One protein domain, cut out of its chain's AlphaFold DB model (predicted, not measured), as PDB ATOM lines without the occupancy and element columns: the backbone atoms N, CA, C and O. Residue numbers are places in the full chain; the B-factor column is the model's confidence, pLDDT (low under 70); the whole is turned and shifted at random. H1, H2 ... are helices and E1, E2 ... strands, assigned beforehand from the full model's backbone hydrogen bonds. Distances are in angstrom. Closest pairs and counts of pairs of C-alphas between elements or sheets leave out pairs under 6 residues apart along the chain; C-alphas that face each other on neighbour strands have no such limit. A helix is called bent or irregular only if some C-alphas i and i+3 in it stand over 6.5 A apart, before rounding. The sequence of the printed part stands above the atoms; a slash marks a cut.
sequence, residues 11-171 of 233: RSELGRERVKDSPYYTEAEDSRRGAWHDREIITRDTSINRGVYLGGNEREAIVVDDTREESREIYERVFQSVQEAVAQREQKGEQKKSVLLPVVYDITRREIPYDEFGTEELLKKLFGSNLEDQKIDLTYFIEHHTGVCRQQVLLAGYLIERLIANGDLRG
ATOM      1  N   ARG A  11     -34.284 -29.295 -38.681       82.25
ATOM      2  CA  ARG A  11     -35.555 -30.028 -38.832       82.25
ATOM      3  C   ARG A  11     -36.767 -29.114 -39.041       82.25
ATOM      4  O   ARG A  11     -37.679 -29.505 -39.764       82.25
ATOM      5  N   SER A  12     -36.783 -27.926 -38.438       80.75
ATOM      6  CA  SER A  12     -37.819 -26.920 -38.712       80.75
ATOM      7  C   SER A  12     -37.713 -26.374 -40.139       80.75
ATOM      8  O   SER A  12     -38.734 -26.198 -40.796       80.75
ATOM      9  N   GLU A  13     -36.490 -26.201 -40.650       82.31
ATOM     10  CA  GLU A  13     -36.247 -25.790 -42.038       82.31
ATOM     11  C   GLU A  13     -36.773 -26.845 -43.013       82.31
ATOM     12  O   GLU A  13     -37.501 -26.503 -43.932       82.31
ATOM     13  N   LEU A  14     -36.522 -28.135 -42.762       83.19
ATOM     14  CA  LEU A  14     -37.067 -29.226 -43.582       83.19
ATOM     15  C   LEU A  14     -38.605 -29.260 -43.599       83.19
ATOM     16  O   LEU A  14     -39.202 -29.603 -44.618       83.19
ATOM     17  N   GLY A  15     -39.252 -28.928 -42.477       83.12
ATOM     18  CA  GLY A  15     -40.708 -28.775 -42.417       83.12
ATOM     19  C   GLY A  15     -41.200 -27.613 -43.279       83.12
ATOM     20  O   GLY A  15     -42.155 -27.765 -44.031       83.12
ATOM     21  N   ARG A  16     -40.502 -26.478 -43.210       85.25
ATOM     22  CA  ARG A  16     -40.812 -25.266 -43.970       85.25
ATOM     23  C   ARG A  16     -40.587 -25.435 -45.472       85.25
ATOM     24  O   ARG A  16     -41.485 -25.133 -46.244       85.25
ATOM     25  N   GLU A  17     -39.431 -25.952 -45.886       85.56
ATOM     26  CA  GLU A  17     -39.111 -26.183 -47.304       85.56
ATOM     27  C   GLU A  17     -40.129 -27.126 -47.957       85.56
ATOM     28  O   GLU A  17     -40.492 -26.929 -49.110       85.56
ATOM     29  N   ARG A  18     -40.668 -28.098 -47.206       85.75
ATOM     30  CA  ARG A  18     -41.729 -28.982 -47.703       85.75
ATOM     31  C   ARG A  18     -43.005 -28.231 -48.092       85.75
ATOM     32  O   ARG A  18     -43.648 -28.617 -49.063       85.75
ATOM     33  N   VAL A  19     -43.396 -27.215 -47.324       87.31
ATOM     34  CA  VAL A  19     -44.634 -26.459 -47.566       87.31
ATOM     35  C   VAL A  19     -44.403 -25.189 -48.381       87.31
ATOM     36  O   VAL A  19     -45.365 -24.500 -48.691       87.31
ATOM     37  N   LYS A  20     -43.157 -24.872 -48.742       87.56
ATOM     38  CA  LYS A  20     -42.773 -23.593 -49.355       87.56
ATOM     39  C   LYS A  20     -43.448 -23.321 -50.699       87.56
ATOM     40  O   LYS A  20     -43.787 -22.179 -50.984       87.56
ATOM     41  N   ASP A  21     -43.688 -24.373 -51.478       86.06
ATOM     42  CA  ASP A  21     -44.371 -24.288 -52.776       86.06
ATOM     43  C   ASP A  21     -45.908 -24.363 -52.649       86.06
ATOM     44  O   ASP A  21     -46.630 -24.331 -53.646       86.06
ATOM     45  N   SER A  22     -46.435 -24.483 -51.425       86.25
ATOM     46  CA  SER A  22     -47.875 -24.481 -51.170       86.25
ATOM     47  C   SER A  22     -48.456 -23.078 -51.377       86.25
ATOM     48  O   SER A  22     -47.882 -22.111 -50.876       86.25
ATOM     49  N   PRO A  23     -49.653 -22.934 -51.983       88.00
ATOM     50  CA  PRO A  23     -50.336 -21.637 -52.070       88.00
ATOM     51  C   PRO A  23     -50.738 -21.069 -50.697       88.00
ATOM     52  O   PRO A  23     -51.173 -19.926 -50.609       88.00
ATOM     53  N   TYR A  24     -50.622 -21.868 -49.633       88.56
ATOM     54  CA  TYR A  24     -50.935 -21.482 -48.260       88.56
ATOM     55  C   TYR A  24     -49.703 -21.075 -47.443       88.56
ATOM     56  O   TYR A  24     -49.840 -20.811 -46.247       88.56
ATOM     57  N   TYR A  25     -48.511 -21.076 -48.044       90.38
ATOM     58  CA  TYR A  25     -47.285 -20.636 -47.391       90.38
ATOM     59  C   TYR A  25     -47.035 -19.145 -47.626       90.38
ATOM     60  O   TYR A  25     -47.120 -18.653 -48.750       90.38
ATOM     61  N   THR A  26     -46.664 -18.449 -46.554       88.75
ATOM     62  CA  THR A  26     -46.252 -17.046 -46.590       88.75
ATOM     63  C   THR A  26     -44.845 -16.934 -46.018       88.75
ATOM     64  O   THR A  26     -44.599 -17.298 -44.863       88.75
ATOM     65  N   GLU A  27     -43.911 -16.423 -46.817       85.94
ATOM     66  CA  GLU A  27     -42.546 -16.153 -46.368       85.94
ATOM     67  C   GLU A  27     -42.513 -14.900 -45.479       85.94
ATOM     68  O   GLU A  27     -43.182 -13.904 -45.752       85.94
ATOM     69  N   ALA A  28     -41.754 -14.965 -44.385       81.00
ATOM     70  CA  ALA A  28     -41.504 -13.820 -43.515       81.00
ATOM     71  C   ALA A  28     -40.195 -13.121 -43.917       81.00
ATOM     72  O   ALA A  28     -39.327 -13.737 -44.529       81.00
ATOM     73  N   GLU A  29     -40.014 -11.858 -43.514       71.19
ATOM     74  CA  GLU A  29     -38.757 -11.125 -43.755       71.19
ATOM     75  C   GLU A  29     -37.534 -11.814 -43.118       71.19
ATOM     76  O   GLU A  29     -36.443 -11.801 -43.686       71.19
ATOM     77  N   ASP A  30     -37.708 -12.450 -41.951       73.88
ATOM     78  CA  ASP A  30     -36.709 -13.363 -41.386       73.88
ATOM     79  C   ASP A  30     -36.884 -14.740 -42.032       73.88
ATOM     80  O   ASP A  30     -37.880 -15.424 -41.791       73.88
ATOM     81  N   SER A  31     -35.886 -15.181 -42.800       60.59
ATOM     82  CA  SER A  31     -35.894 -16.470 -43.499       60.59
ATOM     83  C   SER A  31     -35.942 -17.689 -42.569       60.59
ATOM     84  O   SER A  31     -36.079 -18.813 -43.040       60.59
ATOM     85  N   ARG A  32     -35.795 -17.513 -41.251       65.50
ATOM     86  CA  ARG A  32     -36.017 -18.576 -40.251       65.50
ATOM     87  C   ARG A  32     -37.484 -18.692 -39.837       65.50
ATOM     88  O   ARG A  32     -37.841 -19.618 -39.113       65.50
ATOM     89  N   ARG A  33     -38.320 -17.752 -40.275       76.00
ATOM     90  CA  ARG A  33     -39.749 -17.665 -39.987       76.00
ATOM     91  C   ARG A  33     -40.567 -17.905 -41.258       76.00
ATOM     92  O   ARG A  33     -40.050 -18.112 -42.358       76.00
ATOM     93  N   GLY A  34     -41.874 -17.946 -41.077       87.44
ATOM     94  CA  GLY A  34     -42.857 -18.138 -42.132       87.44
ATOM     95  C   GLY A  34     -44.196 -18.502 -41.517       87.44
ATOM     96  O   GLY A  34     -44.272 -18.835 -40.332       87.44
ATOM     97  N   ALA A  35     -45.240 -18.444 -42.325       91.25
ATOM     98  CA  ALA A  35     -46.569 -18.867 -41.933       91.25
ATOM     99  C   ALA A  35     -47.097 -19.931 -42.891       91.25
ATOM    100  O   ALA A  35     -46.752 -19.948 -44.071       91.25
ATOM    101  N   TRP A  36     -47.938 -20.819 -42.378       91.88
ATOM    102  CA  TRP A  36     -48.660 -21.798 -43.178       91.88
ATOM    103  C   TRP A  36     -50.133 -21.788 -42.769       91.88
ATOM    104  O   TRP A  36     -50.448 -21.917 -41.585       91.88
ATOM    105  N   HIS A  37     -51.030 -21.569 -43.735       91.25
ATOM    106  CA  HIS A  37     -52.447 -21.264 -43.495       91.25
ATOM    107  C   HIS A  37     -52.654 -20.144 -42.459       91.25
ATOM    108  O   HIS A  37     -53.369 -20.336 -41.473       91.25
ATOM    109  N   ASP A  38     -51.998 -18.999 -42.672       90.44
ATOM    110  CA  ASP A  38     -52.102 -17.791 -41.834       90.44
ATOM    111  C   ASP A  38     -51.672 -17.974 -40.365       90.44
ATOM    112  O   ASP A  38     -51.995 -17.157 -39.500       90.44
ATOM    113  N   ARG A  39     -50.921 -19.040 -40.065       92.81
ATOM    114  CA  ARG A  39     -50.370 -19.329 -38.734       92.81
ATOM    115  C   ARG A  39     -48.857 -19.321 -38.777       92.81
ATOM    116  O   ARG A  39     -48.277 -19.981 -39.635       92.81
ATOM    117  N   GLU A  40     -48.225 -18.616 -37.841       93.75
ATOM    118  CA  GLU A  40     -46.767 -18.644 -37.703       93.75
ATOM    119  C   GLU A  40     -46.301 -20.085 -37.463       93.75
ATOM    120  O   GLU A  40     -46.861 -20.807 -36.633       93.75
ATOM    121  N   ILE A  41     -45.295 -20.521 -38.217       93.62
ATOM    122  CA  ILE A  41     -44.722 -21.850 -38.043       93.62
ATOM    123  C   ILE A  41     -43.941 -21.858 -36.728       93.62
ATOM    124  O   ILE A  41     -43.002 -21.081 -36.548       93.62
ATOM    125  N   ILE A  42     -44.302 -22.775 -35.833       94.56
ATOM    126  CA  ILE A  42     -43.638 -22.960 -34.546       94.56
ATOM    127  C   ILE A  42     -42.245 -23.527 -34.814       94.56
ATOM    128  O   ILE A  42     -42.071 -24.674 -35.238       94.56
ATOM    129  N   THR A  43     -41.237 -22.701 -34.565       89.50
ATOM    130  CA  THR A  43     -39.824 -23.046 -34.663       89.50
ATOM    131  C   THR A  43     -39.105 -22.624 -33.384       89.50
ATOM    132  O   THR A  43     -39.714 -22.340 -32.349       89.50
ATOM    133  N   ARG A  44     -37.775 -22.627 -33.422       89.50
ATOM    134  CA  ARG A  44     -36.975 -22.160 -32.303       89.50
ATOM    135  C   ARG A  44     -37.256 -20.673 -32.061       89.50
ATOM    136  O   ARG A  44     -37.084 -19.855 -32.958       89.50
ATOM    137  N   ASP A  45     -37.585 -20.337 -30.817       89.12
ATOM    138  CA  ASP A  45     -37.763 -18.961 -30.335       89.12
ATOM    139  C   ASP A  45     -38.921 -18.185 -31.018       89.12
ATOM    140  O   ASP A  45     -38.932 -16.952 -31.005       89.12
ATOM    141  N   THR A  46     -39.909 -18.892 -31.583       92.31
ATOM    142  CA  THR A  46     -41.216 -18.327 -31.975       92.31
ATOM    143  C   THR A  46     -42.255 -18.576 -30.885       92.31
ATOM    144  O   THR A  46     -42.083 -19.466 -30.049       92.31
ATOM    145  N   SER A  47     -43.353 -17.820 -30.919       94.44
ATOM    146  CA  SER A  47     -44.508 -18.103 -30.065       94.44
ATOM    147  C   SER A  47     -45.111 -19.468 -30.385       94.44
ATOM    148  O   SER A  47     -45.042 -19.949 -31.520       94.44
ATOM    149  N   ILE A  48     -45.669 -20.103 -29.359       97.56
ATOM    150  CA  ILE A  48     -46.285 -21.426 -29.461       97.56
ATOM    151  C   ILE A  48     -47.785 -21.261 -29.675       97.56
ATOM    152  O   ILE A  48     -48.337 -21.829 -30.615       97.56
ATOM    153  N   ASN A  49     -48.446 -20.461 -28.839       97.69
ATOM    154  CA  ASN A  49     -49.860 -20.175 -29.001       97.69
ATOM    155  C   ASN A  49     -50.129 -19.432 -30.319       97.69
ATOM    156  O   ASN A  49     -49.356 -18.576 -30.750       97.69
ATOM    157  N   ARG A  50     -51.259 -19.764 -30.944       96.31
ATOM    158  CA  ARG A  50     -51.712 -19.362 -32.286       96.31
ATOM    159  C   ARG A  50     -50.849 -19.872 -33.449       96.31
ATOM    160  O   ARG A  50     -51.208 -19.633 -34.607       96.31
ATOM    161  N   GLY A  51     -49.764 -20.590 -33.172       96.31
ATOM    162  CA  GLY A  51     -48.856 -21.130 -34.178       96.31
ATOM    163  C   GLY A  51     -49.287 -22.483 -34.753       96.31
ATOM    164  O   GLY A  51     -50.270 -23.101 -34.335       96.31
ATOM    165  N   VAL A  52     -48.514 -22.953 -35.733       96.19
ATOM    166  CA  VAL A  52     -48.619 -24.296 -36.311       96.19
ATOM    167  C   VAL A  52     -47.268 -25.004 -36.311       96.19
ATOM    168  O   VAL A  52     -46.272 -24.496 -36.819       96.19
ATOM    169  N   TYR A  53     -47.215 -26.204 -35.753       95.00
ATOM    170  CA  TYR A  53     -46.025 -27.040 -35.760       95.00
ATOM    171  C   TYR A  53     -46.100 -28.047 -36.902       95.00
ATOM    172  O   TYR A  53     -46.948 -28.940 -36.905       95.00
ATOM    173  N   LEU A  54     -45.189 -27.925 -37.866       91.50
ATOM    174  CA  LEU A  54     -45.125 -28.842 -39.001       91.50
ATOM    175  C   LEU A  54     -44.445 -30.149 -38.583       91.50
ATOM    176  O   LEU A  54     -43.258 -30.189 -38.231       91.50
ATOM    177  N   GLY A  55     -45.222 -31.228 -38.621       78.88
ATOM    178  CA  GLY A  55     -44.818 -32.572 -38.250       78.88
ATOM    179  C   GLY A  55     -43.697 -33.147 -39.115       78.88
ATOM    180  O   GLY A  55     -43.166 -32.528 -40.047       78.88
ATOM    181  N   GLY A  56     -43.282 -34.357 -38.741       71.75
ATOM    182  CA  GLY A  56     -42.270 -35.122 -39.456       71.75
ATOM    183  C   GLY A  56     -42.853 -35.891 -40.637       71.75
ATOM    184  O   GLY A  56     -43.240 -35.309 -41.646       71.75
ATOM    185  N   ASN A  57     -42.846 -37.212 -40.510       66.81
ATOM    186  CA  ASN A  57     -43.227 -38.143 -41.571       66.81
ATOM    187  C   ASN A  57     -44.746 -38.303 -41.678       66.81
ATOM    188  O   ASN A  57     -45.256 -38.645 -42.733       66.81
ATOM    189  N   GLU A  58     -45.447 -38.022 -40.587       68.06
ATOM    190  CA  GLU A  58     -46.874 -38.231 -40.373       68.06
ATOM    191  C   GLU A  58     -47.722 -37.104 -40.976       68.06
ATOM    192  O   GLU A  58     -48.943 -37.190 -40.969       68.06
ATOM    193  N   ARG A  59     -47.068 -36.051 -41.500       80.88
ATOM    194  CA  ARG A  59     -47.692 -34.919 -42.216       80.88
ATOM    195  C   ARG A  59     -48.810 -34.234 -41.415       80.88
ATOM    196  O   ARG A  59     -49.681 -33.570 -41.958       80.88
ATOM    197  N   GLU A  60     -48.786 -34.358 -40.096       89.25
ATOM    198  CA  GLU A  60     -49.645 -33.576 -39.217       89.25
ATOM    199  C   GLU A  60     -49.091 -32.154 -39.081       89.25
ATOM    200  O   GLU A  60     -47.899 -31.948 -38.841       89.25
ATOM    201  N   ALA A  61     -49.959 -31.161 -39.204       93.62
ATOM    202  CA  ALA A  61     -49.657 -29.777 -38.891       93.62
ATOM    203  C   ALA A  61     -50.423 -29.394 -37.623       93.62
ATOM    204  O   ALA A  61     -51.610 -29.063 -37.658       93.62
ATOM    205  N   ILE A  62     -49.746 -29.504 -36.481       96.25
ATOM    206  CA  ILE A  62     -50.375 -29.401 -35.165       96.25
ATOM    207  C   ILE A  62     -50.572 -27.926 -34.828       96.25
ATOM    208  O   ILE A  62     -49.609 -27.174 -34.694       96.25
ATOM    209  N   VAL A  63     -51.823 -27.510 -34.696       97.25
ATOM    210  CA  VAL A  63     -52.212 -26.148 -34.343       97.25
ATOM    211  C   VAL A  63     -52.334 -26.038 -32.830       97.25
ATOM    212  O   VAL A  63     -52.994 -26.860 -32.198       97.25
ATOM    213  N   VAL A  64     -51.729 -24.999 -32.261       98.12
ATOM    214  CA  VAL A  64     -51.939 -24.608 -30.863       98.12
ATOM    215  C   VAL A  64     -52.638 -23.261 -30.881       98.12
ATOM    216  O   VAL A  64     -52.062 -22.299 -31.373       98.12
ATOM    217  N   ASP A  65     -53.883 -23.179 -30.419       97.31
ATOM    218  CA  ASP A  65     -54.654 -21.931 -30.458       97.31
ATOM    219  C   ASP A  65     -55.762 -21.919 -29.399       97.31
ATOM    220  O   ASP A  65     -56.837 -22.490 -29.592       97.31
ATOM    221  N   ASP A  66     -55.502 -21.251 -28.278       95.62
ATOM    222  CA  ASP A  66     -56.463 -21.118 -27.175       95.62
ATOM    223  C   ASP A  66     -57.546 -20.051 -27.410       95.62
ATOM    224  O   ASP A  66     -58.474 -19.896 -26.609       95.62
ATOM    225  N   THR A  67     -57.465 -19.317 -28.525       94.31
ATOM    226  CA  THR A  67     -58.431 -18.265 -28.851       94.31
ATOM    227  C   THR A  67     -59.673 -18.814 -29.547       94.31
ATOM    228  O   THR A  67     -60.724 -18.168 -29.497       94.31
ATOM    229  N   ARG A  68     -59.584 -20.018 -30.124       93.06
ATOM    230  CA  ARG A  68     -60.689 -20.740 -30.769       93.06
ATOM    231  C   ARG A  68     -61.687 -21.247 -29.735       93.06
ATOM    232  O   ARG A  68     -61.286 -21.834 -28.734       93.06
ATOM    233  N   GLU A  69     -62.975 -21.035 -29.979       90.38
ATOM    234  CA  GLU A  69     -64.048 -21.386 -29.042       90.38
ATOM    235  C   GLU A  69     -64.055 -22.887 -28.726       90.38
ATOM    236  O   GLU A  69     -64.076 -23.272 -27.560       90.38
ATOM    237  N   GLU A  70     -63.899 -23.716 -29.755       89.69
ATOM    238  CA  GLU A  70     -63.883 -25.176 -29.683       89.69
ATOM    239  C   GLU A  70     -62.696 -25.760 -28.898       89.69
ATOM    240  O   GLU A  70     -62.796 -26.862 -28.367       89.69
ATOM    241  N   SER A  71     -61.580 -25.031 -28.798       93.19
ATOM    242  CA  SER A  71     -60.358 -25.508 -28.134       93.19
ATOM    243  C   SER A  71     -60.148 -24.862 -26.760       93.19
ATOM    244  O   SER A  71     -59.447 -25.416 -25.907       93.19
ATOM    245  N   ARG A  72     -60.756 -23.692 -26.523       94.75
ATOM    246  CA  ARG A  72     -60.523 -22.857 -25.339       94.75
ATOM    247  C   ARG A  72     -60.810 -23.590 -24.035       94.75
ATOM    248  O   ARG A  72     -59.986 -23.536 -23.126       94.75
ATOM    249  N   GLU A  73     -61.943 -24.282 -23.941       96.44
ATOM    250  CA  GLU A  73     -62.342 -24.980 -22.710       96.44
ATOM    251  C   GLU A  73     -61.352 -26.086 -22.326       96.44
ATOM    252  O   GLU A  73     -61.018 -26.252 -21.152       96.44
ATOM    253  N   ILE A  74     -60.815 -26.805 -23.316       98.12
ATOM    254  CA  ILE A  74     -59.839 -27.879 -23.099       98.12
ATOM    255  C   ILE A  74     -58.524 -27.293 -22.587       98.12
ATOM    256  O   ILE A  74     -57.977 -27.782 -21.596       98.12
ATOM    257  N   TYR A  75     -58.029 -26.224 -23.217       98.44
ATOM    258  CA  TYR A  75     -56.828 -25.542 -22.743       98.44
ATOM    259  C   TYR A  75     -57.010 -24.947 -21.346       98.44
ATOM    260  O   TYR A  75     -56.093 -25.042 -20.530       98.44
ATOM    261  N   GLU A  76     -58.175 -24.364 -21.055       98.12
ATOM    262  CA  GLU A  76     -58.494 -23.823 -19.735       98.12
ATOM    263  C   GLU A  76     -58.487 -24.916 -18.670       98.12
ATOM    264  O   GLU A  76     -57.796 -24.781 -17.665       98.12
ATOM    265  N   ARG A  77     -59.158 -26.046 -18.923       98.06
ATOM    266  CA  ARG A  77     -59.183 -27.210 -18.024       98.06
ATOM    267  C   ARG A  77     -57.774 -27.705 -17.691       98.06
ATOM    268  O   ARG A  77     -57.461 -27.997 -16.532       98.06
ATOM    269  N   VAL A  78     -56.911 -27.822 -18.703       98.50
ATOM    270  CA  VAL A  78     -55.536 -28.297 -18.499       98.50
ATOM    271  C   VAL A  78     -54.705 -27.257 -17.746       98.50
ATOM    272  O   VAL A  78     -53.956 -27.613 -16.835       98.50
ATOM    273  N   PHE A  79     -54.858 -25.971 -18.064       98.62
ATOM    274  CA  PHE A  79     -54.157 -24.904 -17.355       98.62
ATOM    275  C   PHE A  79     -54.606 -24.789 -15.890       98.62
ATOM    276  O   PHE A  79     -53.767 -24.700 -14.993       98.62
ATOM    277  N   GLN A  80     -55.906 -24.899 -15.621       98.44
ATOM    278  CA  GLN A  80     -56.449 -24.947 -14.266       98.44
ATOM    279  C   GLN A  80     -55.881 -26.140 -13.483       98.44
ATOM    280  O   GLN A  80     -55.484 -25.982 -12.329       98.44
ATOM    281  N   SER A  81     -55.718 -27.305 -14.122       98.56
ATOM    282  CA  SER A  81     -55.069 -28.465 -13.492       98.56
ATOM    283  C   SER A  81     -53.625 -28.177 -13.056       98.56
ATOM    284  O   SER A  81     -53.182 -28.683 -12.023       98.56
ATOM    285  N   VAL A  82     -52.882 -27.355 -13.810       98.62
ATOM    286  CA  VAL A  82     -51.549 -26.881 -13.399       98.62
ATOM    287  C   VAL A  82     -51.662 -25.995 -12.162       98.62
ATOM    288  O   VAL A  82     -50.937 -26.212 -11.191       98.62
ATOM    289  N   GLN A  83     -52.573 -25.019 -12.166       98.25
ATOM    290  CA  GLN A  83     -52.753 -24.092 -11.044       98.25
ATOM    291  C   GLN A  83     -53.148 -24.819  -9.753       98.25
ATOM    292  O   GLN A  83     -52.563 -24.568  -8.699       98.25
ATOM    293  N   GLU A  84     -54.082 -25.764  -9.837       98.38
ATOM    294  CA  GLU A  84     -54.524 -26.578  -8.706       98.38
ATOM    295  C   GLU A  84     -53.392 -27.451  -8.154       98.38
ATOM    296  O   GLU A  84     -53.162 -27.481  -6.944       98.38
ATOM    297  N   ALA A  85     -52.635 -28.123  -9.026       98.38
ATOM    298  CA  ALA A  85     -51.511 -28.956  -8.606       98.38
ATOM    299  C   ALA A  85     -50.377 -28.134  -7.966       98.38
ATOM    300  O   ALA A  85     -49.765 -28.581  -6.993       98.38
ATOM    301  N   VAL A  86     -50.116 -26.920  -8.463       98.06
ATOM    302  CA  VAL A  86     -49.172 -25.979  -7.840       98.06
ATOM    303  C   VAL A  86     -49.666 -25.567  -6.455       98.06
ATOM    304  O   VAL A  86     -48.918 -25.718  -5.488       98.06
ATOM    305  N   ALA A  87     -50.927 -25.145  -6.330       97.75
ATOM    306  CA  ALA A  87     -51.510 -24.739  -5.053       97.75
ATOM    307  C   ALA A  87     -51.462 -25.870  -4.009       97.75
ATOM    308  O   ALA A  87     -51.125 -25.636  -2.849       97.75
ATOM    309  N   GLN A  88     -51.722 -27.115  -4.420       98.00
ATOM    310  CA  GLN A  88     -51.604 -28.287  -3.546       98.00
ATOM    311  C   GLN A  88     -50.170 -28.528  -3.057       98.00
ATOM    312  O   GLN A  88     -49.978 -28.938  -1.912       98.00
ATOM    313  N   ARG A  89     -49.150 -28.301  -3.896       97.50
ATOM    314  CA  ARG A  89     -47.740 -28.420  -3.481       97.50
ATOM    315  C   ARG A  89     -47.310 -27.264  -2.577       97.50
ATOM    316  O   ARG A  89     -46.609 -27.494  -1.593       97.50
ATOM    317  N   GLU A  90     -47.792 -26.051  -2.833       96.81
ATOM    318  CA  GLU A  90     -47.567 -24.900  -1.946       96.81
ATOM    319  C   GLU A  90     -48.165 -25.126  -0.550       96.81
ATOM    320  O   GLU A  90     -47.504 -24.863   0.453       96.81
ATOM    321  N   GLN A  91     -49.367 -25.709  -0.456       96.75
ATOM    322  CA  GLN A  91     -49.979 -26.093   0.826       96.75
ATOM    323  C   GLN A  91     -49.145 -27.118   1.611       96.75
ATOM    324  O   GLN A  91     -49.233 -27.176   2.837       96.75
ATOM    325  N   LYS A  92     -48.311 -27.907   0.924       96.69
ATOM    326  CA  LYS A  92     -47.357 -28.851   1.534       96.69
ATOM    327  C   LYS A  92     -46.008 -28.207   1.882       96.69
ATOM    328  O   LYS A  92     -45.108 -28.904   2.342       96.69
ATOM    329  N   GLY A  93     -45.864 -26.895   1.688       96.69
ATOM    330  CA  GLY A  93     -44.660 -26.127   2.009       96.69
ATOM    331  C   GLY A  93     -43.620 -26.065   0.889       96.69
ATOM    332  O   GLY A  93     -42.528 -25.537   1.110       96.69
ATOM    333  N   GLU A  94     -43.918 -26.580  -0.308       97.50
ATOM    334  CA  GLU A  94     -43.019 -26.442  -1.456       97.50
ATOM    335  C   GLU A  94     -43.056 -25.010  -2.012       97.50
ATOM    336  O   GLU A  94     -44.092 -24.348  -2.046       97.50
ATOM    337  N   GLN A  95     -41.916 -24.513  -2.492       95.56
ATOM    338  CA  GLN A  95     -41.841 -23.173  -3.078       95.56
ATOM    339  C   GLN A  95     -42.490 -23.159  -4.470       95.56
ATOM    340  O   GLN A  95     -42.056 -23.899  -5.354       95.56
ATOM    341  N   LYS A  96     -43.451 -22.255  -4.720       93.19
ATOM    342  CA  LYS A  96     -44.150 -22.118  -6.019       93.19
ATOM    343  C   LYS A  96     -43.213 -22.218  -7.222       93.19
ATOM    344  O   LYS A  96     -43.403 -23.020  -8.131       93.19
ATOM    345  N   LYS A  97     -42.132 -21.435  -7.202       91.19
ATOM    346  CA  LYS A  97     -41.171 -21.363  -8.313       91.19
ATOM    347  C   LYS A  97     -40.456 -22.683  -8.593       91.19
ATOM    348  O   LYS A  97     -40.120 -22.929  -9.747       91.19
ATOM    349  N   SER A  98     -40.199 -23.509  -7.577       93.31
ATOM    350  CA  SER A  98     -39.530 -24.800  -7.778       93.31
ATOM    351  C   SER A  98     -40.472 -25.878  -8.300       93.31
ATOM    352  O   SER A  98     -39.990 -26.854  -8.863       93.31
ATOM    353  N   VAL A  99     -41.790 -25.707  -8.144       97.06
ATOM    354  CA  VAL A  99     -42.780 -26.723  -8.532       97.06
ATOM    355  C   VAL A  99     -43.443 -26.476  -9.881       97.06
ATOM    356  O   VAL A  99     -43.947 -27.430 -10.460       97.06
ATOM    357  N   LEU A 100     -43.396 -25.255 -10.429       98.00
ATOM    358  CA  LEU A 100     -44.033 -24.929 -11.716       98.00
ATOM    359  C   LEU A 100     -43.606 -25.866 -12.858       98.00
ATOM    360  O   LEU A 100     -44.457 -26.488 -13.486       98.00
ATOM    361  N   LEU A 101     -42.298 -26.005 -13.116       98.31
ATOM    362  CA  LEU A 101     -41.809 -26.869 -14.201       98.31
ATOM    363  C   LEU A 101     -42.096 -28.363 -13.943       98.31
ATOM    364  O   LEU A 101     -42.581 -29.011 -14.868       98.31
ATOM    365  N   PRO A 102     -41.871 -28.917 -12.728       98.31
ATOM    366  CA  PRO A 102     -42.322 -30.269 -12.393       98.31
ATOM    367  C   PRO A 102     -43.816 -30.509 -12.610       98.31
ATOM    368  O   PRO A 102     -44.186 -31.524 -13.184       98.31
ATOM    369  N   VAL A 103     -44.676 -29.576 -12.199       98.62
ATOM    370  CA  VAL A 103     -46.125 -29.726 -12.379       98.62
ATOM    371  C   VAL A 103     -46.493 -29.700 -13.858       98.62
ATOM    372  O   VAL A 103     -47.224 -30.579 -14.297       98.62
ATOM    373  N   VAL A 104     -45.968 -28.756 -14.649       98.62
ATOM    374  CA  VAL A 104     -46.213 -28.742 -16.103       98.62
ATOM    375  C   VAL A 104     -45.770 -30.057 -16.739       98.62
ATOM    376  O   VAL A 104     -46.499 -30.625 -17.551       98.62
ATOM    377  N   TYR A 105     -44.597 -30.558 -16.356       98.50
ATOM    378  CA  TYR A 105     -44.065 -31.828 -16.835       98.50
ATOM    379  C   TYR A 105     -45.000 -33.007 -16.512       98.50
ATOM    380  O   TYR A 105     -45.338 -33.787 -17.405       98.50
ATOM    381  N   ASP A 106     -45.459 -33.112 -15.263       98.31
ATOM    382  CA  ASP A 106     -46.345 -34.188 -14.808       98.31
ATOM    383  C   ASP A 106     -47.723 -34.113 -15.487       98.31
ATOM    384  O   ASP A 106     -48.223 -35.120 -15.992       98.31
ATOM    385  N   ILE A 107     -48.316 -32.916 -15.557       98.50
ATOM    386  CA  ILE A 107     -49.610 -32.684 -16.214       98.50
ATOM    387  C   ILE A 107     -49.522 -33.009 -17.704       98.50
ATOM    388  O   ILE A 107     -50.384 -33.712 -18.219       98.50
ATOM    389  N   THR A 108     -48.456 -32.590 -18.388       98.44
ATOM    390  CA  THR A 108     -48.262 -32.894 -19.815       98.44
ATOM    391  C   THR A 108     -48.275 -34.399 -20.071       98.44
ATOM    392  O   THR A 108     -48.975 -34.864 -20.964       98.44
ATOM    393  N   ARG A 109     -47.535 -35.174 -19.267       97.81
ATOM    394  CA  ARG A 109     -47.461 -36.639 -19.409       97.81
ATOM    395  C   ARG A 109     -48.772 -37.342 -19.072       97.81
ATOM    396  O   ARG A 109     -48.994 -38.449 -19.551       97.81
ATOM    397  N   ARG A 110     -49.601 -36.730 -18.227       98.00
ATOM    398  CA  ARG A 110     -50.926 -37.241 -17.870       98.00
ATOM    399  C   ARG A 110     -51.954 -36.957 -18.961       98.00
ATOM    400  O   ARG A 110     -52.717 -37.848 -19.303       98.00
ATOM    401  N   GLU A 111     -51.993 -35.729 -19.473       98.38
ATOM    402  CA  GLU A 111     -52.977 -35.328 -20.485       98.38
ATOM    403  C   GLU A 111     -52.644 -35.914 -21.863       98.38
ATOM    404  O   GLU A 111     -53.551 -36.343 -22.564       98.38
ATOM    405  N   ILE A 112     -51.356 -35.993 -22.219       98.25
ATOM    406  CA  ILE A 112     -50.861 -36.587 -23.468       98.25
ATOM    407  C   ILE A 112     -49.801 -37.647 -23.119       98.25
ATOM    408  O   ILE A 112     -48.595 -37.371 -23.172       98.25
ATOM    409  N   PRO A 113     -50.202 -38.860 -22.702       97.56
ATOM    410  CA  PRO A 113     -49.258 -39.950 -22.487       97.56
ATOM    411  C   PRO A 113     -48.582 -40.347 -23.806       97.56
ATOM    412  O   PRO A 113     -49.140 -40.168 -24.887       97.56
ATOM    413  N   TYR A 114     -47.353 -40.866 -23.712       97.25
ATOM    414  CA  TYR A 114     -46.634 -41.325 -24.900       97.25
ATOM    415  C   TYR A 114     -47.272 -42.615 -25.417       97.25
ATOM    416  O   TYR A 114     -47.234 -43.634 -24.727       97.25
ATOM    417  N   ASP A 115     -47.817 -42.562 -26.624       96.88
ATOM    418  CA  ASP A 115     -48.494 -43.675 -27.280       96.88
ATOM    419  C   ASP A 115     -48.403 -43.509 -28.801       96.88
ATOM    420  O   ASP A 115     -49.249 -42.893 -29.450       96.88
ATOM    421  N   GLU A 116     -47.325 -44.039 -29.372       93.94
ATOM    422  CA  GLU A 116     -47.051 -43.964 -30.809       93.94
ATOM    423  C   GLU A 116     -48.116 -44.691 -31.637       93.94
ATOM    424  O   GLU A 116     -48.566 -44.162 -32.651       93.94
ATOM    425  N   PHE A 117     -48.576 -45.855 -31.170       94.88
ATOM    426  CA  PHE A 117     -49.569 -46.653 -31.882       94.88
ATOM    427  C   PHE A 117     -50.946 -45.983 -31.877       94.88
ATOM    428  O   PHE A 117     -51.554 -45.831 -32.935       94.88
ATOM    429  N   GLY A 118     -51.438 -45.532 -30.719       95.44
ATOM    430  CA  GLY A 118     -52.719 -44.821 -30.660       95.44
ATOM    431  C   GLY A 118     -52.690 -43.494 -31.416       95.44
ATOM    432  O   GLY A 118     -53.679 -43.143 -32.058       95.44
ATOM    433  N   THR A 119     -51.544 -42.806 -31.434       94.19
ATOM    434  CA  THR A 119     -51.346 -41.598 -32.248       94.19
ATOM    435  C   THR A 119     -51.445 -41.927 -33.734       94.19
ATOM    436  O   THR A 119     -52.160 -41.248 -34.469       94.19
ATOM    437  N   GLU A 120     -50.767 -42.981 -34.189       92.12
ATOM    438  CA  GLU A 120     -50.815 -43.420 -35.583       92.12
ATOM    439  C   GLU A 120     -52.241 -43.811 -36.003       92.12
ATOM    440  O   GLU A 120     -52.714 -43.384 -37.056       92.12
ATOM    441  N   GLU A 121     -52.957 -44.568 -35.172       92.94
ATOM    442  CA  GLU A 121     -54.340 -44.968 -35.446       92.94
ATOM    443  C   GLU A 121     -55.303 -43.772 -35.453       92.94
ATOM    444  O   GLU A 121     -56.180 -43.689 -36.320       92.94
ATOM    445  N   LEU A 122     -55.120 -42.804 -34.546       92.56
ATOM    446  CA  LEU A 122     -55.878 -41.551 -34.542       92.56
ATOM    447  C   LEU A 122     -55.665 -40.781 -35.851       92.56
ATOM    448  O   LEU A 122     -56.635 -40.384 -36.500       92.56
ATOM    449  N   LEU A 123     -54.410 -40.609 -36.265       91.69
ATOM    450  CA  LEU A 123     -54.065 -39.896 -37.494       91.69
ATOM    451  C   LEU A 123     -54.589 -40.618 -38.737       91.69
ATOM    452  O   LEU A 123     -55.201 -39.980 -39.591       91.69
ATOM    453  N   LYS A 124     -54.449 -41.947 -38.826       90.62
ATOM    454  CA  LYS A 124     -55.034 -42.746 -39.917       90.62
ATOM    455  C   LYS A 124     -56.550 -42.601 -39.980       90.62
ATOM    456  O   LYS A 124     -57.106 -42.500 -41.071       90.62
ATOM    457  N   LYS A 125     -57.236 -42.579 -38.835       91.25
ATOM    458  CA  LYS A 125     -58.693 -42.407 -38.785       91.25
ATOM    459  C   LYS A 125     -59.127 -41.029 -39.286       91.25
ATOM    460  O   LYS A 125     -60.158 -40.930 -39.946       91.25
ATOM    461  N   LEU A 126     -58.367 -39.984 -38.965       89.81
ATOM    462  CA  LEU A 126     -58.681 -38.609 -39.358       89.81
ATOM    463  C   LEU A 126     -58.302 -38.312 -40.812       89.81
ATOM    464  O   LEU A 126     -59.044 -37.626 -41.510       89.81
ATOM    465  N   PHE A 127     -57.161 -38.827 -41.270       88.38
ATOM    466  CA  PHE A 127     -56.515 -38.389 -42.509       88.38
ATOM    467  C   PHE A 127     -56.360 -39.480 -43.570       88.38
ATOM    468  O   PHE A 127     -56.027 -39.177 -44.719       88.38
ATOM    469  N   GLY A 128     -56.610 -40.743 -43.223       84.88
ATOM    470  CA  GLY A 128     -56.377 -41.882 -44.105       84.88
ATOM    471  C   GLY A 128     -54.910 -41.977 -44.531       84.88
ATOM    472  O   GLY A 128     -54.001 -41.807 -43.724       84.88
ATOM    473  N   SER A 129     -54.687 -42.236 -45.821       77.56
ATOM    474  CA  SER A 129     -53.352 -42.347 -46.432       77.56
ATOM    475  C   SER A 129     -52.897 -41.060 -47.134       77.56
ATOM    476  O   SER A 129     -52.069 -41.122 -48.045       77.56
ATOM    477  N   ASN A 130     -53.480 -39.904 -46.797       71.19
ATOM    478  CA  ASN A 130     -53.134 -38.651 -47.461       71.19
ATOM    479  C   ASN A 130     -51.677 -38.250 -47.153       71.19
ATOM    480  O   ASN A 130     -51.224 -38.337 -46.014       71.19
ATOM    481  N   LEU A 131     -50.953 -37.809 -48.182       69.31
ATOM    482  CA  LEU A 131     -49.545 -37.412 -48.108       69.31
ATOM    483  C   LEU A 131     -49.354 -35.894 -47.948       69.31
ATOM    484  O   LEU A 131     -48.212 -35.428 -47.882       69.31
ATOM    485  N   GLU A 132     -50.431 -35.112 -47.923       80.19
ATOM    486  CA  GLU A 132     -50.388 -33.662 -47.711       80.19
ATOM    487  C   GLU A 132     -50.434 -33.297 -46.225       80.19
ATOM    488  O   GLU A 132     -51.013 -34.027 -45.419       80.19
ATOM    489  N   ASP A 133     -49.816 -32.164 -45.865       82.50
ATOM    490  CA  ASP A 133     -49.862 -31.666 -44.493       82.50
ATOM    491  C   ASP A 133     -51.303 -31.276 -44.113       82.50
ATOM    492  O   ASP A 133     -51.921 -30.439 -44.774       82.50
ATOM    493  N   GLN A 134     -51.842 -31.866 -43.043       88.62
ATOM    494  CA  GLN A 134     -53.211 -31.608 -42.581       88.62
ATOM    495  C   GLN A 134     -53.236 -31.005 -41.181       88.62
ATOM    496  O   GLN A 134     -52.562 -31.478 -40.264       88.62
ATOM    497  N   LYS A 135     -54.044 -29.952 -41.011       92.56
ATOM    498  CA  LYS A 135     -54.214 -29.288 -39.716       92.56
ATOM    499  C   LYS A 135     -54.950 -30.192 -38.734       92.56
ATOM    500  O   LYS A 135     -56.042 -30.666 -39.030       92.56
ATOM    501  N   ILE A 136     -54.393 -30.326 -37.538       94.50
ATOM    502  CA  ILE A 136     -55.045 -30.934 -36.376       94.50
ATOM    503  C   ILE A 136     -54.831 -30.032 -35.170       94.50
ATOM    504  O   ILE A 136     -53.729 -29.529 -34.971       94.50
ATOM    505  N   ASP A 137     -55.874 -29.783 -34.383       96.44
ATOM    506  CA  ASP A 137     -55.700 -29.042 -33.132       96.44
ATOM    507  C   ASP A 137     -55.015 -29.938 -32.095       96.44
ATOM    508  O   ASP A 137     -55.343 -31.122 -31.987       96.44
ATOM    509  N   LEU A 138     -54.079 -29.389 -31.319       98.06
ATOM    510  CA  LEU A 138     -53.428 -30.116 -30.232       98.06
ATOM    511  C   LEU A 138     -54.453 -30.683 -29.233       98.06
ATOM    512  O   LEU A 138     -54.205 -31.735 -28.642       98.06
ATOM    513  N   THR A 139     -55.612 -30.037 -29.076       98.25
ATOM    514  CA  THR A 139     -56.688 -30.517 -28.200       98.25
ATOM    515  C   THR A 139     -57.203 -31.909 -28.560       98.25
ATOM    516  O   THR A 139     -57.527 -32.661 -27.644       98.25
ATOM    517  N   TYR A 140     -57.159 -32.325 -29.832       96.81
ATOM    518  CA  TYR A 140     -57.540 -33.690 -30.220       96.81
ATOM    519  C   TYR A 140     -56.685 -34.746 -29.510       96.81
ATOM    520  O   TYR A 140     -57.204 -35.764 -29.062       96.81
ATOM    521  N   PHE A 141     -55.383 -34.500 -29.362       97.81
ATOM    522  CA  PHE A 141     -54.466 -35.413 -28.673       97.81
ATOM    523  C   PHE A 141     -54.692 -35.429 -27.159       97.81
ATOM    524  O   PHE A 141     -54.554 -36.473 -26.522       97.81
ATOM    525  N   ILE A 142     -55.083 -34.284 -26.592       98.31
ATOM    526  CA  ILE A 142     -55.448 -34.153 -25.176       98.31
ATOM    527  C   ILE A 142     -56.710 -34.969 -24.877       98.31
ATOM    528  O   ILE A 142     -56.732 -35.730 -23.916       98.31
ATOM    529  N   GLU A 143     -57.753 -34.838 -25.698       97.81
ATOM    530  CA  GLU A 143     -59.026 -35.546 -25.500       97.81
ATOM    531  C   GLU A 143     -58.907 -37.057 -25.703       97.81
ATOM    532  O   GLU A 143     -59.562 -37.834 -25.011       97.81
ATOM    533  N   HIS A 144     -58.063 -37.480 -26.646       97.69
ATOM    534  CA  HIS A 144     -57.841 -38.896 -26.937       97.69
ATOM    535  C   HIS A 144     -56.747 -39.518 -26.064       97.69
ATOM    536  O   HIS A 144     -56.483 -40.710 -26.204       97.69
ATOM    537  N   HIS A 145     -56.120 -38.738 -25.174       97.81
ATOM    538  CA  HIS A 145     -55.031 -39.179 -24.306       97.81
ATOM    539  C   HIS A 145     -53.958 -39.974 -25.062       97.81
ATOM    540  O   HIS A 145     -53.568 -41.063 -24.647       97.81
ATOM    541  N   THR A 146     -53.480 -39.437 -26.183       97.50
ATOM    542  CA  THR A 146     -52.457 -40.088 -27.009       97.50
ATOM    543  C   THR A 146     -51.566 -39.044 -27.667       97.50
ATOM    544  O   THR A 146     -52.023 -37.959 -28.023       97.50
ATOM    545  N   GLY A 147     -50.278 -39.335 -27.811       96.06
ATOM    546  CA  GLY A 147     -49.342 -38.453 -28.497       96.06
ATOM    547  C   GLY A 147     -47.921 -38.995 -28.498       96.06
ATOM    548  O   GLY A 147     -47.585 -39.946 -27.790       96.06
ATOM    549  N   VAL A 148     -47.048 -38.339 -29.258       94.94
ATOM    550  CA  VAL A 148     -45.601 -38.578 -29.228       94.94
ATOM    551  C   VAL A 148     -44.870 -37.315 -28.767       94.94
ATOM    552  O   VAL A 148     -45.477 -36.371 -28.251       94.94
ATOM    553  N   CYS A 149     -43.545 -37.276 -28.941       95.25
ATOM    554  CA  CYS A 149     -42.719 -36.157 -28.481       95.25
ATOM    555  C   CYS A 149     -43.241 -34.786 -28.934       95.25
ATOM    556  O   CYS A 149     -43.243 -33.856 -28.138       95.25
ATOM    557  N   ARG A 150     -43.741 -34.655 -30.170       94.81
ATOM    558  CA  ARG A 150     -44.222 -33.379 -30.733       94.81
ATOM    559  C   ARG A 150     -45.445 -32.840 -29.985       94.81
ATOM    560  O   ARG A 150     -45.455 -31.679 -29.597       94.81
ATOM    561  N   GLN A 151     -46.446 -33.677 -29.735       97.25
ATOM    562  CA  GLN A 151     -47.663 -33.291 -29.020       97.25
ATOM    563  C   GLN A 151     -47.343 -32.915 -27.569       97.25
ATOM    564  O   GLN A 151     -47.771 -31.867 -27.085       97.25
ATOM    565  N   GLN A 152     -46.518 -33.725 -26.895       98.00
ATOM    566  CA  GLN A 152     -46.116 -33.459 -25.513       98.00
ATOM    567  C   GLN A 152     -45.385 -32.122 -25.372       98.00
ATOM    568  O   GLN A 152     -45.691 -31.341 -24.470       98.00
ATOM    569  N   VAL A 153     -44.434 -31.819 -26.261       97.56
ATOM    570  CA  VAL A 153     -43.674 -30.565 -26.149       97.56
ATOM    571  C   VAL A 153     -44.516 -29.344 -26.469       97.56
ATOM    572  O   VAL A 153     -44.300 -28.304 -25.856       97.56
ATOM    573  N   LEU A 154     -45.483 -29.456 -27.384       98.31
ATOM    574  CA  LEU A 154     -46.381 -28.351 -27.700       98.31
ATOM    575  C   LEU A 154     -47.273 -28.022 -26.506       98.31
ATOM    576  O   LEU A 154     -47.385 -26.848 -26.157       98.31
ATOM    577  N   LEU A 155     -47.811 -29.034 -25.816       98.69
ATOM    578  CA  LEU A 155     -48.589 -28.808 -24.599       98.69
ATOM    579  C   LEU A 155     -47.725 -28.207 -23.482       98.69
ATOM    580  O   LEU A 155     -48.076 -27.168 -22.926       98.69
ATOM    581  N   ALA A 156     -46.577 -28.815 -23.172       98.75
ATOM    582  CA  ALA A 156     -45.689 -28.310 -22.125       98.75
ATOM    583  C   ALA A 156     -45.201 -26.883 -22.422       98.75
ATOM    584  O   ALA A 156     -45.172 -26.029 -21.533       98.75
ATOM    585  N   GLY A 157     -44.828 -26.619 -23.674       98.56
ATOM    586  CA  GLY A 157     -44.364 -25.316 -24.121       98.56
ATOM    587  C   GLY A 157     -45.457 -24.253 -24.034       98.56
ATOM    588  O   GLY A 157     -45.205 -23.190 -23.471       98.56
ATOM    589  N   TYR A 158     -46.676 -24.563 -24.490       98.69
ATOM    590  CA  TYR A 158     -47.846 -23.692 -24.350       98.69
ATOM    591  C   TYR A 158     -48.154 -23.370 -22.883       98.69
ATOM    592  O   TYR A 158     -48.317 -22.205 -22.527       98.69
ATOM    593  N   LEU A 159     -48.172 -24.374 -21.999       98.81
ATOM    594  CA  LEU A 159     -48.445 -24.157 -20.574       98.81
ATOM    595  C   LEU A 159     -47.395 -23.242 -19.928       98.81
ATOM    596  O   LEU A 159     -47.741 -22.373 -19.130       98.81
ATOM    597  N   ILE A 160     -46.117 -23.391 -20.290       98.69
ATOM    598  CA  ILE A 160     -45.047 -22.501 -19.821       98.69
ATOM    599  C   ILE A 160     -45.204 -21.094 -20.403       98.69
ATOM    600  O   ILE A 160     -45.054 -20.122 -19.663       98.69
ATOM    601  N   GLU A 161     -45.513 -20.966 -21.694       98.56
ATOM    602  CA  GLU A 161     -45.780 -19.675 -22.340       98.56
ATOM    603  C   GLU A 161     -46.923 -18.938 -21.629       98.56
ATOM    604  O   GLU A 161     -46.799 -17.759 -21.295       98.56
ATOM    605  N   ARG A 162     -47.985 -19.664 -21.275       98.31
ATOM    606  CA  ARG A 162     -49.134 -19.136 -20.542       98.31
ATOM    607  C   ARG A 162     -48.804 -18.755 -19.095       98.31
ATOM    608  O   ARG A 162     -49.221 -17.695 -18.636       98.31
ATOM    609  N   LEU A 163     -47.996 -19.547 -18.383       98.50
ATOM    610  CA  LEU A 163     -47.476 -19.173 -17.056       98.50
ATOM    611  C   LEU A 163     -46.614 -17.900 -17.108       98.50
ATOM    612  O   LEU A 163     -46.633 -17.106 -16.167       98.50
ATOM    613  N   ILE A 164     -45.855 -17.697 -18.190       98.25
ATOM    614  CA  ILE A 164     -45.082 -16.467 -18.407       98.25
ATOM    615  C   ILE A 164     -46.024 -15.286 -18.653       98.25
ATOM    616  O   ILE A 164     -45.863 -14.246 -18.016       98.25
ATOM    617  N   ALA A 165     -47.027 -15.451 -19.520       97.75
ATOM    618  CA  ALA A 165     -48.019 -14.416 -19.813       97.75
ATOM    619  C   ALA A 165     -48.814 -13.988 -18.564       97.75
ATOM    620  O   ALA A 165     -49.070 -12.801 -18.375       97.75
ATOM    621  N   ASN A 166     -49.119 -14.932 -17.669       97.12
ATOM    622  CA  ASN A 166     -49.805 -14.670 -16.401       97.12
ATOM    623  C   ASN A 166     -48.895 -14.094 -15.298       97.12
ATOM    624  O   ASN A 166     -49.375 -13.746 -14.221       97.12
ATOM    625  N   GLY A 167     -47.583 -13.998 -15.529       97.19
ATOM    626  CA  GLY A 167     -46.619 -13.489 -14.548       97.19
ATOM    627  C   GLY A 167     -46.222 -14.483 -13.447       97.19
ATOM    628  O   GLY A 167     -45.442 -14.126 -12.561       97.19
ATOM    629  N   ASP A 168     -46.690 -15.732 -13.510       96.81
ATOM    630  CA  ASP A 168     -46.310 -16.804 -12.580       96.81
ATOM    631  C   ASP A 168     -44.854 -17.251 -12.781       96.81
ATOM    632  O   ASP A 168     -44.173 -17.667 -11.836       96.81
ATOM    633  N   LEU A 169     -44.358 -17.137 -14.015       96.88
ATOM    634  CA  LEU A 169     -43.001 -17.492 -14.409       96.88
ATOM    635  C   LEU A 169     -42.328 -16.325 -15.147       96.88
ATOM    636  O   LEU A 169     -42.974 -15.542 -15.832       96.88
ATOM    637  N   ARG A 170     -41.002 -16.181 -15.015       97.25
ATOM    638  CA  ARG A 170     -40.232 -15.127 -15.704       97.25
ATOM    639  C   ARG A 170     -39.088 -15.732 -16.498       97.25
ATOM    640  O   ARG A 170     -38.126 -16.231 -15.910       97.25
ATOM    641  N   GLY A 171     -39.155 -15.612 -17.816       97.00
ATOM    642  CA  GLY A 171     -38.171 -16.174 -18.731       97.00
ATOM    643  C   GLY A 171     -38.716 -16.241 -20.151       97.00
ATOM    644  O   GLY A 171     -39.599 -15.469 -20.513       97.00
TER     645      GLY A 171
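Overview. This is residues 11 to 171 of the 233 residues of an uncharacterized protein of Candidatus Uhrbacteria bacterium RIFCSPHIGHO2_02_FULL_53_13 (UniProt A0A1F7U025). A small three-stranded sheet, E3, E4 and E5, lies between two unlike ends: on one side the two-stranded hairpin E1 and E2 with the short helix H1, on the other the long helix H2 and helix H3, which fold back on each other at a steep angle and reach to the far end. Helix H6 runs through the middle, its residues 150 to 154 near the sheet and its line crossing to H3, while short H5 sits where the sheet, H2 and H6 come together and H4 lies at the sheet's E5 side. The printed part has 161 residues with six named helices and five named strands, in the order H1 E1 E2 E3 E4 H2 H3 H4 E5 H5 H6, and its class is mostly helix. The larger sheet, order E3, E4, E5, is mixed and the smaller, E1 and E2, is antiparallel. The whole is compact, with a radius of gyration of the C-alphas of 16.5 A and spans of 54 by 38 by 29 A.

Along the chain. H1 covers residues 11 to 19, beginning at C-alpha 11 at (-35.555, -30.028, -38.832). E1 is residues 25 to 27, E2 residues 34 to 36, E3 residues 52 to 54 and E4 residues 60 to 63. H2, residues 69 to 91, is the longest helix, 33.3 A from C-alpha 69 to C-alpha 91 at (-49.979, -26.093, 0.826). H3 is residues 96 to 111, 21.5 A long, with a kink of 26 degrees near residue 103. H2 and H3 are irregular: C-alphas 70 and 73, and likewise C-alphas 98 and 101, are 7.1 A apart. H4 is residues 116 to 127, 16.0 A long, E5 residues 134 to 137 and H5 residues 138 to 143. H6, residues 149 to 165, is 24.0 A long and ends at C-alpha 165 at (-48.019, -14.416, -19.813).

Arrangement. In the larger sheet E3 and E4 form an antiparallel hairpin, with N 53 and O 62 2.8 A apart, within hydrogen-bond range. E4 and E5 are parallel, with N 61 and O 134 at 2.8 A, and E4, H2 H3 H4, E5 form a strand-helix-strand unit, two parallel neighbour strands with helices between them in the chain. The hairpin E1 and E2 has N 26 and O 35 at 2.9 A. The closest C-alphas of E2 and E3, Trp 36 and Val 52, are 7.3 A apart. H1 only grazes the larger sheet, with its residues 11 to 19; so do H4 with 123 to 127, H5 with 138 to 141 and H6 with 150 to 154. H2 touches H3 at a steep tilt of 47 degrees, opposite ways, the closest C-alphas being Glu 90 and Lys 96, 6.0 A. H3 touches H6, closest at Thr 108 and Ala 156, 5.7 A, opposite ways at a tilt of 35.4 degrees, only just steep. H5 touches H6, about perpendicular at 77 degrees, with C-alphas 138 and 151 closest at 6.7 A. H1 and H6 are apart, as are H3 and H4. Every O i to N i+4 pair is within hydrogen-bond range in H4, H5 and H6; the counts are 4 of 5 in H1, 17 of 19 in H2 and 10 of 12 in H3.

Size, cuts and confidence. The two C-alphas farthest apart, Asp 21 and Gly 93, are 54.8 A from each other. The printed part has no cut. The link from E2 to E3, 15 residues, is long. The mean pLDDT of the printed part is 92.4, and residues 31 to 32, 57 to 58 and 131 are under 70.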